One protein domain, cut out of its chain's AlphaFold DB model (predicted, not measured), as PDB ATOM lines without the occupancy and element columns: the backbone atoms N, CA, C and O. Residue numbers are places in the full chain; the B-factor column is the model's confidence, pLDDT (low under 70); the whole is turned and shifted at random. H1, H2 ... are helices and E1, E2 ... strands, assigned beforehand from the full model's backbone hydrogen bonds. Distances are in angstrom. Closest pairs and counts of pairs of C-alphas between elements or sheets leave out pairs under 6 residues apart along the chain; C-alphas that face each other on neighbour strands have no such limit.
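What this domain is: This is residues 1 to 77 of the 81 residues of an uncharacterized protein of hot springs metagenome (UniProt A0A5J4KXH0). Three helices form a loose triangle, with H1 and H4 side by side and H2 crossing H4, and a tiny two-stranded sheet, E1 beside E2, lies at the end where H1 begins. The short helix H3 makes a corner with H2, and the unnamed residues 49 to 65 swing out past the sheet in a wide loop before H4. The printed part has 77 residues, with four named helices and two named strands in the order E1, H1, H2, H3, E2, H4; the sheet is parallel and the class is mostly helix. The whole is compact, with a radius of gyration of the C-alphas of 12.3 A, yet elongated in outline, spanning 38 by 24 by 19 A.

How they stand to each other: E1, residues 2 to 4, and E2, residues 46 to 48, are parallel neighbours at 34 degrees; N 3 and O 46 are within hydrogen-bond range at 2.9 A, as are N 48 and O 3 at 2.9 A. Residues 2 to 3 of E1 also pair, parallel, with residues 63 to 64. H1, residues 5 to 16, H2, residues 20 to 33, and H3, residues 38 to 43, lie between the two strands in the chain, and together they make a strand-helix-strand unit, two parallel neighbour strands with helices between them. The closest C-alphas of H1 and E2 are those of Lys 5 and Val 48, 5.8 A apart. H4, residues 66 to 77, touches H1 at a shallow tilt of 12 degrees, the same way, the closest C-alphas being those of Asp 7 and Lys 66, 5.3 A apart. H4 also touches H2, at a steep tilt of 50 degrees, opposite ways, with the C-alphas of Ala 29 and Ala 72 closest at 5.0 A. H1 and H2 are close but not clearly touching, with the C-alphas of Tyr 15 and Lys 23 closest at 6.6 A. H2, with residues 28 to 31 alone, only just touches H3, with 3 pairs of C-alphas within 8 A, and only at the corner; the closest C-alphas are those of Met 31 and Pro 38, 7.1 A apart, and the lines stand about perpendicular at 83 degrees. H3 and H4 are apart. In H1, H2 and H4 every O i to N i+4 pair is within hydrogen-bond range; in H3 0 of 2 are, beside 1 of 3 O i to N i+3 pairs.

Where its parts are: E1 begins at C-alpha 2, (4.835, -11.760, 20.665), and E2 ends at C-alpha 48, (0.128, -15.298, 17.710). H2 is 20.1 A long from first to last C-alpha, H1 16.5 A, H4 16.1 A and H3 9.4 A. H4 ends at C-alpha 77, (0.883, -10.372, 44.867).

The domain as a whole: The two C-alphas farthest apart are those of Asn 21 and Ile 55, at 38.1 A. The printed part has no cut; the link from E2 to H4, 17 residues, is long. The mean pLDDT of the printed part is 79.8, and residues 38 to 44 and 52 to 61 are under 70.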
ATOM      1  N   MET A   1       6.955  -7.623  19.848       79.44
ATOM      2  CA  MET A   1       6.842  -8.536  20.999       79.44
ATOM      3  C   MET A   1       5.698  -9.480  20.699       79.44
ATOM      4  O   MET A   1       4.697  -9.038  20.154       79.44
ATOM      5  N   TYR A   2       5.837 -10.758  20.997       83.06
ATOM      6  CA  TYR A   2       4.835 -11.760  20.665       83.06
ATOM      7  C   TYR A   2       4.300 -12.391  21.937       83.06
ATOM      8  O   TYR A   2       5.018 -12.501  22.927       83.06
ATOM      9  N   ILE A   3       3.042 -12.791  21.937       86.50
ATOM     10  CA  ILE A   3       2.473 -13.604  23.005       86.50
ATOM     11  C   ILE A   3       1.665 -14.716  22.360       86.50
ATOM     12  O   ILE A   3       0.858 -14.468  21.466       86.50
ATOM     13  N   LYS A   4       1.917 -15.946  22.803       88.44
ATOM     14  CA  LYS A   4       1.109 -17.100  22.422       88.44
ATOM     15  C   LYS A   4      -0.336 -16.875  22.858       88.44
ATOM     16  O   LYS A   4      -0.577 -16.339  23.942       88.44
ATOM     17  N   LYS A   5      -1.299 -17.306  22.056       88.62
ATOM     18  CA  LYS A   5      -2.724 -17.143  22.350       88.62
ATOM     19  C   LYS A   5      -3.111 -17.799  23.675       88.62
ATOM     20  O   LYS A   5      -3.831 -17.186  24.465       88.62
ATOM     21  N   SER A   6      -2.572 -18.983  23.972       88.56
ATOM     22  CA  SER A   6      -2.795 -19.659  25.260       88.56
ATOM     23  C   SER A   6      -2.207 -18.892  26.452       88.56
ATOM     24  O   SER A   6      -2.826 -18.806  27.518       88.56
ATOM     25  N   ASP A   7      -1.045 -18.265  26.272       89.06
ATOM     26  CA  ASP A   7      -0.411 -17.426  27.293       89.06
ATOM     27  C   ASP A   7      -1.146 -16.096  27.488       89.06
ATOM     28  O   ASP A   7      -1.258 -15.614  28.619       89.06
ATOM     29  N   PHE A   8      -1.697 -15.524  26.415       89.00
ATOM     30  CA  PHE A   8      -2.539 -14.334  26.482       89.00
ATOM     31  C   PHE A   8      -3.832 -14.607  27.254       89.00
ATOM     32  O   PHE A   8      -4.157 -13.854  28.167       89.00
ATOM     33  N   GLN A   9      -4.512 -15.727  26.988       89.56
ATOM     34  CA  GLN A   9      -5.693 -16.134  27.761       89.56
ATOM     35  C   GLN A   9      -5.375 -16.303  29.253       89.56
ATOM     36  O   GLN A   9      -6.150 -15.888  30.118       89.56
ATOM     37  N   TYR A  10      -4.212 -16.877  29.571       90.31
ATOM     38  CA  TYR A  10      -3.752 -16.984  30.953       90.31
ATOM     39  C   TYR A  10      -3.499 -15.607  31.589       90.31
ATOM     40  O   TYR A  10      -3.889 -15.382  32.738       90.31
ATOM     41  N   LEU A  11      -2.876 -14.683  30.851       88.38
ATOM     42  CA  LEU A  11      -2.684 -13.300  31.283       88.38
ATOM     43  C   LEU A  11      -4.024 -12.612  31.544       88.38
ATOM     44  O   LEU A  11      -4.186 -12.046  32.619       88.38
ATOM     45  N   GLU A  12      -4.987 -12.691  30.624       87.88
ATOM     46  CA  GLU A  12      -6.314 -12.083  30.787       87.88
ATOM     47  C   GLU A  12      -7.047 -12.611  32.023       87.88
ATOM     48  O   GLU A  12      -7.637 -11.830  32.770       87.88
ATOM     49  N   GLY A  13      -6.982 -13.923  32.268       89.31
ATOM     50  CA  GLY A  13      -7.584 -14.537  33.451       89.31
ATOM     51  C   GLY A  13      -7.024 -13.962  34.753       89.31
ATOM     52  O   GLY A  13      -7.785 -13.633  35.661       89.31
ATOM     53  N   LEU A  14      -5.703 -13.771  34.827       85.94
ATOM     54  CA  LEU A  14      -5.075 -13.100  35.966       85.94
ATOM     55  C   LEU A  14      -5.448 -11.617  36.024       85.94
ATOM     56  O   LEU A  14      -5.775 -11.116  37.092       85.94
ATOM     57  N   TYR A  15      -5.429 -10.926  34.884       84.25
ATOM     58  CA  TYR A  15      -5.654  -9.485  34.788       84.25
ATOM     59  C   TYR A  15      -7.069  -9.068  35.214       84.25
ATOM     60  O   TYR A  15      -7.247  -7.989  35.779       84.25
ATOM     61  N   LYS A  16      -8.071  -9.932  34.996       85.31
ATOM     62  CA  LYS A  16      -9.455  -9.738  35.464       85.31
ATOM     63  C   LYS A  16      -9.595  -9.799  36.987       85.31
ATOM     64  O   LYS A  16     -10.485  -9.160  37.531       85.31
ATOM     65  N   GLY A  17      -8.733 -10.555  37.666       83.25
ATOM     66  CA  GLY A  17      -8.772 -10.739  39.120       83.25
ATOM     67  C   GLY A  17      -7.997  -9.690  39.921       83.25
ATOM     68  O   GLY A  17      -7.809  -9.879  41.119       83.25
ATOM     69  N   ILE A  18      -7.491  -8.636  39.276       85.00
ATOM     70  CA  ILE A  18      -6.655  -7.602  39.896       85.00
ATOM     71  C   ILE A  18      -7.360  -6.246  39.762       85.00
ATOM     72  O   ILE A  18      -8.020  -5.976  38.759       85.00
ATOM     73  N   ASP A  19      -7.207  -5.385  40.764       86.94
ATOM     74  CA  ASP A  19      -7.672  -3.999  40.740       86.94
ATOM     75  C   ASP A  19      -6.815  -3.114  39.809       86.94
ATOM     76  O   ASP A  19      -5.771  -3.518  39.291       86.94
ATOM     77  N   ASP A  20      -7.234  -1.873  39.566       84.94
ATOM     78  CA  ASP A  20      -6.535  -1.006  38.607       84.94
ATOM     79  C   ASP A  20      -5.124  -0.600  39.058       84.94
ATOM     80  O   ASP A  20      -4.235  -0.393  38.223       84.94
ATOM     81  N   ASN A  21      -4.878  -0.542  40.370       85.44
ATOM     82  CA  ASN A  21      -3.544  -0.293  40.909       85.44
ATOM     83  C   ASN A  21      -2.625  -1.509  40.706       85.44
ATOM     84  O   ASN A  21      -1.506  -1.381  40.199       85.44
ATOM     85  N   GLY A  22      -3.114  -2.710  41.014       85.50
ATOM     86  CA  GLY A  22      -2.392  -3.950  40.787       85.50
ATOM     87  C   GLY A  22      -2.143  -4.226  39.308       85.50
ATOM     88  O   GLY A  22      -1.056  -4.683  38.965       85.50
ATOM     89  N   LYS A  23      -3.066  -3.869  38.407       86.56
ATOM     90  CA  LYS A  23      -2.853  -3.937  36.950       86.56
ATOM     91  C   LYS A  23      -1.669  -3.079  36.503       86.56
ATOM     92  O   LYS A  23      -0.814  -3.557  35.758       86.56
ATOM     93  N   LYS A  24      -1.561  -1.837  36.995       85.88
ATOM     94  CA  LYS A  24      -0.412  -0.960  36.699       85.88
ATOM     95  C   LYS A  24       0.898  -1.564  37.202       85.88
ATOM     96  O   LYS A  24       1.864  -1.638  36.442       85.88
ATOM     97  N   LYS A  25       0.919  -2.056  38.447       86.75
ATOM     98  CA  LYS A  25       2.092  -2.741  39.013       86.75
ATOM     99  C   LYS A  25       2.453  -4.001  38.221       86.75
ATOM    100  O   LYS A  25       3.630  -4.244  37.962       86.75
ATOM    101  N   PHE A  26       1.453  -4.779  37.807       87.25
ATOM    102  CA  PHE A  26       1.626  -6.010  37.040       87.25
ATOM    103  C   PHE A  26       2.312  -5.733  35.706       87.25
ATOM    104  O   PHE A  26       3.330  -6.349  35.391       87.25
ATOM    105  N   LEU A  27       1.777  -4.771  34.948       83.88
ATOM    106  CA  LEU A  27       2.354  -4.351  33.676       83.88
ATOM    107  C   LEU A  27       3.786  -3.854  33.861       83.88
ATOM    108  O   LEU A  27       4.668  -4.255  33.108       83.88
ATOM    109  N   HIS A  28       4.040  -3.054  34.897       85.19
ATOM    110  CA  HIS A  28       5.380  -2.552  35.187       85.19
ATOM    111  C   HIS A  28       6.373  -3.684  35.518       85.19
ATOM    112  O   HIS A  28       7.494  -3.701  35.005       85.19
ATOM    113  N   ALA A  29       5.959  -4.681  36.306       87.19
ATOM    114  CA  ALA A  29       6.777  -5.857  36.615       87.19
ATOM    115  C   ALA A  29       7.058  -6.720  35.369       87.19
ATOM    116  O   ALA A  29       8.170  -7.239  35.196       87.19
ATOM    117  N   LEU A  30       6.070  -6.851  34.480       84.94
ATOM    118  CA  LEU A  30       6.220  -7.562  33.215       84.94
ATOM    119  C   LEU A  30       7.193  -6.820  32.283       84.94
ATOM    120  O   LEU A  30       8.141  -7.429  31.792       84.94
ATOM    121  N   MET A  31       7.031  -5.503  32.113       82.31
ATOM    122  CA  MET A  31       7.940  -4.647  31.335       82.31
ATOM    123  C   MET A  31       9.383  -4.749  31.838       82.31
ATOM    124  O   MET A  31      10.300  -4.954  31.042       82.31
ATOM    125  N   LYS A  32       9.591  -4.699  33.163       82.38
ATOM    126  CA  LYS A  32      10.916  -4.836  33.786       82.38
ATOM    127  C   LYS A  32      11.573  -6.182  33.473       82.38
ATOM    128  O   LYS A  32      12.774  -6.225  33.219       82.38
ATOM    129  N   SER A  33      10.794  -7.264  33.450       78.69
ATOM    130  CA  SER A  33      11.301  -8.617  33.167       78.69
ATOM    131  C   SER A  33      11.857  -8.759  31.750       78.69
ATOM    132  O   SER A  33      12.791  -9.525  31.534       78.69
ATOM    133  N   TYR A  34      11.317  -7.993  30.807       74.12
ATOM    134  CA  TYR A  34      11.733  -8.004  29.407       74.12
ATOM    135  C   TYR A  34      12.537  -6.761  29.002       74.12
ATOM    136  O   TYR A  34      12.852  -6.597  27.827       74.12
ATOM    137  N   LYS A  35      12.876  -5.885  29.961       75.44
ATOM    138  CA  LYS A  35      13.548  -4.593  29.727       75.44
ATOM    139  C   LYS A  35      12.843  -3.730  28.662       75.44
ATOM    140  O   LYS A  35      13.496  -3.004  27.919       75.44
ATOM    141  N   ILE A  36      11.515  -3.812  28.591       71.94
ATOM    142  CA  ILE A  36      10.700  -3.087  27.607       71.94
ATOM    143  C   ILE A  36      10.382  -1.701  28.156       71.94
ATOM    144  O   ILE A  36       9.982  -1.569  29.315       71.94
ATOM    145  N   LYS A  37      10.513  -0.671  27.318       70.69
ATOM    146  CA  LYS A  37      10.043   0.675  27.661       70.69
ATOM    147  C   LYS A  37       8.509   0.742  27.596       70.69
ATOM    148  O   LYS A  37       7.928   0.109  26.716       70.69
ATOM    149  N   PRO A  38       7.838   1.519  28.464       65.81
ATOM    150  CA  PRO A  38       6.375   1.615  28.486       65.81
ATOM    151  C   PRO A  38       5.745   1.915  27.118       65.81
ATOM    152  O   PRO A  38       4.724   1.315  26.777       65.81
ATOM    153  N   ASP A  39       6.390   2.773  26.325       66.00
ATOM    154  CA  ASP A  39       5.939   3.164  24.985       66.00
ATOM    155  C   ASP A  39       5.957   1.988  23.994       66.00
ATOM    156  O   ASP A  39       5.037   1.812  23.202       66.00
ATOM    157  N   GLU A  40       6.938   1.087  24.095       64.56
ATOM    158  CA  GLU A  40       7.029  -0.085  23.214       64.56
ATOM    159  C   GLU A  40       6.071  -1.214  23.603       64.56
ATOM    160  O   GLU A  40       5.751  -2.076  22.784       64.56
ATOM    161  N   PHE A  41       5.608  -1.230  24.853       66.12
ATOM    162  CA  PHE A  41       4.731  -2.280  25.353       66.12
ATOM    163  C   PHE A  41       3.302  -2.154  24.807       66.12
ATOM    164  O   PHE A  41       2.675  -3.169  24.505       66.12
ATOM    165  N   LYS A  42       2.783  -0.926  24.670       57.41
ATOM    166  CA  LYS A  42       1.405  -0.685  24.206       57.41
ATOM    167  C   LYS A  42       1.217  -0.907  22.706       57.41
ATOM    168  O   LYS A  42       0.145  -1.346  22.311       57.41
ATOM    169  N   GLU A  43       2.233  -0.644  21.888       59.50
ATOM    170  CA  GLU A  43       2.086  -0.671  20.424       59.50
ATOM    171  C   GLU A  43       2.581  -1.961  19.748       59.50
ATOM    172  O   GLU A  43       2.300  -2.175  18.571       59.50
ATOM    173  N   LYS A  44       3.305  -2.852  20.445       67.69
ATOM    174  CA  LYS A  44       4.018  -3.964  19.778       67.69
ATOM    175  C   LYS A  44       3.720  -5.372  20.288       67.69
ATOM    176  O   LYS A  44       4.502  -6.268  19.959       67.69
ATOM    177  N   ILE A  45       2.662  -5.620  21.068       77.06
ATOM    178  CA  ILE A  45       2.294  -7.002  21.436       77.06
ATOM    179  C   ILE A  45       1.398  -7.588  20.348       77.06
ATOM    180  O   ILE A  45       0.224  -7.251  20.242       77.06
ATOM    181  N   LYS A  46       1.961  -8.492  19.548       82.75
ATOM    182  CA  LYS A  46       1.211  -9.311  18.599       82.75
ATOM    183  C   LYS A  46       0.825 -10.623  19.270       82.75
ATOM    184  O   LYS A  46       1.693 -11.350  19.755       82.75
ATOM    185  N   ILE A  47      -0.470 -10.916  19.299       85.44
ATOM    186  CA  ILE A  47      -0.966 -12.228  19.713       85.44
ATOM    187  C   ILE A  47      -0.795 -13.159  18.517       85.44
ATOM    188  O   ILE A  47      -1.226 -12.830  17.415       85.44
ATOM    189  N   VAL A  48      -0.136 -14.287  18.736       85.31
ATOM    190  CA  VAL A  48       0.128 -15.298  17.710       85.31
ATOM    191  C   VAL A  48      -0.396 -16.645  18.179       85.31
ATOM    192  O   VAL A  48      -0.478 -16.892  19.386       85.31
ATOM    193  N   ASP A  49      -0.760 -17.513  17.241       84.56
ATOM    194  CA  ASP A  49      -1.134 -18.883  17.577       84.56
ATOM    195  C   ASP A  49       0.078 -19.666  18.107       84.56
ATOM    196  O   ASP A  49       1.241 -19.300  17.898       84.56
ATOM    197  N   ASP A  50      -0.193 -20.736  18.852       78.00
ATOM    198  CA  ASP A  50       0.841 -21.459  19.598       78.00
ATOM    199  C   ASP A  50       1.872 -22.147  18.684       78.00
ATOM    200  O   ASP A  50       3.014 -22.348  19.118       78.00
ATOM    201  N   ASP A  51       1.482 -22.384  17.428       76.44
ATOM    202  CA  ASP A  51       2.214 -23.105  16.380       76.44
ATOM    203  C   ASP A  51       3.118 -22.194  15.521       76.44
ATOM    204  O   ASP A  51       3.841 -22.661  14.647       76.44
ATOM    205  N   VAL A  52       3.138 -20.878  15.778       69.62
ATOM    206  CA  VAL A  52       3.905 -19.889  14.982       69.62
ATOM    207  C   VAL A  52       5.434 -20.036  15.119       69.62
ATOM    208  O   VAL A  52       6.194 -19.439  14.356       69.62
ATOM    209  N   PHE A  53       5.908 -20.858  16.059       58.53
ATOM    210  CA  PHE A  53       7.335 -21.017  16.362       58.53
ATOM    211  C   PHE A  53       8.162 -21.539  15.183       58.53
ATOM    212  O   PHE A  53       9.312 -21.128  15.049       58.53
ATOM    213  N   ASP A  54       7.577 -22.369  14.320       56.38
ATOM    214  CA  ASP A  54       8.306 -22.989  13.208       56.38
ATOM    215  C   ASP A  54       8.310 -22.150  11.919       56.38
ATOM    216  O   ASP A  54       9.127 -22.390  11.035       56.38
ATOM    217  N   ILE A  55       7.430 -21.150  11.794       53.12
ATOM    218  CA  ILE A  55       7.139 -20.523  10.490       53.12
ATOM    219  C   ILE A  55       7.852 -19.175  10.301       53.12
ATOM    220  O   ILE A  55       8.257 -18.852   9.188       53.12
ATOM    221  N   GLU A  56       8.042 -18.383  11.360       60.19
ATOM    222  CA  GLU A  56       8.457 -16.972  11.213       60.19
ATOM    223  C   GLU A  56       9.872 -16.635  11.724       60.19
ATOM    224  O   GLU A  56      10.270 -15.470  11.700       60.19
ATOM    225  N   GLY A  57      10.657 -17.610  12.201       62.22
ATOM    226  CA  GLY A  57      12.021 -17.344  12.693       62.22
ATOM    227  C   GLY A  57      12.063 -16.355  13.870       62.22
ATOM    228  O   GLY A  57      13.027 -15.607  14.045       62.22
ATOM    229  N   ILE A  58      10.990 -16.304  14.667       67.50
ATOM    230  CA  ILE A  58      10.864 -15.359  15.776       67.50
ATOM    231  C   ILE A  58      11.799 -15.781  16.908       67.50
ATOM    232  O   ILE A  58      11.656 -16.851  17.496       67.50
ATOM    233  N   GLU A  59      12.724 -14.895  17.270       67.06
ATOM    234  CA  GLU A  59      13.640 -15.140  18.380       67.06
ATOM    235  C   GLU A  59      12.887 -15.380  19.708       67.06
ATOM    236  O   GLU A  59      12.019 -14.578  20.078       67.06
ATOM    237  N   PRO A  60      13.272 -16.402  20.498       64.00
ATOM    238  CA  PRO A  60      12.639 -16.728  21.780       64.00
ATOM    239  C   PRO A  60      12.576 -15.551  22.764       64.00
ATOM    240  O   PRO A  60      11.637 -15.438  23.550       64.00
ATOM    241  N   GLY A  61      13.546 -14.630  22.699       67.94
ATOM    242  CA  GLY A  61      13.604 -13.429  23.539       67.94
ATOM    243  C   GLY A  61      12.523 -12.382  23.243       67.94
ATOM    244  O   GLY A  61      12.349 -11.449  24.024       67.94
ATOM    245  N   LYS A  62      11.775 -12.529  22.143       75.56
ATOM    246  CA  LYS A  62      10.689 -11.617  21.757       75.56
ATOM    247  C   LYS A  62       9.318 -12.070  22.264       75.56
ATOM    248  O   LYS A  62       8.348 -11.353  22.014       75.56
ATOM    249  N   PHE A  63       9.227 -13.205  22.964       80.69
ATOM    250  CA  PHE A  63       7.968 -13.757  23.465       80.69
ATOM    251  C   PHE A  63       7.693 -13.427  24.934       80.69
ATOM    252  O   PHE A  63       8.504 -13.711  25.814       80.69
ATOM    253  N   ILE A  64       6.485 -12.935  25.213       84.88
ATOM    254  CA  ILE A  64       5.890 -12.972  26.546       84.88
ATOM    255  C   ILE A  64       5.461 -14.410  26.821       84.88
ATOM    256  O   ILE A  64       4.472 -14.886  26.275       84.88
ATOM    257  N   THR A  65       6.197 -15.092  27.688       86.19
ATOM    258  CA  THR A  65       5.879 -16.456  28.123       86.19
ATOM    259  C   THR A  65       5.027 -16.480  29.390       86.19
ATOM    260  O   THR A  65       5.154 -15.609  30.266       86.19
ATOM    261  N   LYS A  66       4.258 -17.562  29.575       88.50
ATOM    262  CA  LYS A  66       3.559 -17.883  30.837       88.50
ATOM    263  C   LYS A  66       4.416 -17.709  32.084       88.50
ATOM    264  O   LYS A  66       3.940 -17.259  33.126       88.50
ATOM    265  N   THR A  67       5.684 -18.106  32.004       88.38
ATOM    266  CA  THR A  67       6.615 -18.065  33.134       88.38
ATOM    267  C   THR A  67       6.880 -16.633  33.580       88.38
ATOM    268  O   THR A  67       6.870 -16.359  34.781       88.38
ATOM    269  N   ALA A  68       7.063 -15.705  32.641       86.56
ATOM    270  CA  ALA A  68       7.233 -14.299  32.985       86.56
ATOM    271  C   ALA A  68       5.945 -13.683  33.537       86.56
ATOM    272  O   ALA A  68       6.008 -12.960  34.528       86.56
ATOM    273  N   ILE A  69       4.786 -14.037  32.969       89.31
ATOM    274  CA  ILE A  69       3.466 -13.629  33.477       89.31
ATOM    275  C   ILE A  69       3.318 -14.060  34.945       89.31
ATOM    276  O   ILE A  69       3.005 -13.245  35.810       89.31
ATOM    277  N   LYS A  70       3.636 -15.322  35.264       89.56
ATOM    278  CA  LYS A  70       3.617 -15.839  36.643       89.56
ATOM    279  C   LYS A  70       4.589 -15.110  37.565       89.56
ATOM    280  O   LYS A  70       4.233 -14.827  38.708       89.56
ATOM    281  N   LYS A  71       5.814 -14.835  37.108       88.00
ATOM    282  CA  LYS A  71       6.817 -14.106  37.901       88.00
ATOM    283  C   LYS A  71       6.355 -12.678  38.201       88.00
ATOM    284  O   LYS A  71       6.400 -12.281  39.360       88.00
ATOM    285  N   ALA A  72       5.847 -11.961  37.200       87.62
ATOM    286  CA  ALA A  72       5.298 -10.617  37.366       87.62
ATOM    287  C   ALA A  72       4.107 -10.612  38.334       87.62
ATOM    288  O   ALA A  72       4.060  -9.796  39.251       87.62
ATOM    289  N   TYR A  73       3.195 -11.581  38.202       87.62
ATOM    290  CA  TYR A  73       2.049 -11.714  39.101       87.62
ATOM    291  C   TYR A  73       2.476 -12.009  40.545       87.62
ATOM    292  O   TYR A  73       1.974 -11.394  41.481       87.62
ATOM    293  N   LYS A  74       3.440 -12.915  40.751       87.69
ATOM    294  CA  LYS A  74       3.983 -13.201  42.089       87.69
ATOM    295  C   LYS A  74       4.652 -11.981  42.720       87.69
ATOM    296  O   LYS A  74       4.468 -11.777  43.915       87.69
ATOM    297  N   ALA A  75       5.392 -11.198  41.934       85.81
ATOM    298  CA  ALA A  75       6.056  -9.992  42.420       85.81
ATOM    299  C   ALA A  75       5.041  -8.999  43.001       85.81
ATOM    300  O   ALA A  75       5.221  -8.522  44.114       85.81
ATOM    301  N   ILE A  76       3.924  -8.779  42.304       85.25
ATOM    302  CA  ILE A  76       2.904  -7.838  42.777       85.25
ATOM    303  C   ILE A  76       1.993  -8.420  43.852       85.25
ATOM    304  O   ILE A  76       1.534  -7.682  44.709       85.25
ATOM    305  N   LYS A  77       1.745  -9.735  43.861       79.75
ATOM    306  CA  LYS A  77       0.883 -10.372  44.867       79.75
ATOM    307  C   LYS A  77       1.435 -10.204  46.286       79.75
ATOM    308  O   LYS A  77       0.655 -10.155  47.229       79.75
TER     309      LYS A  77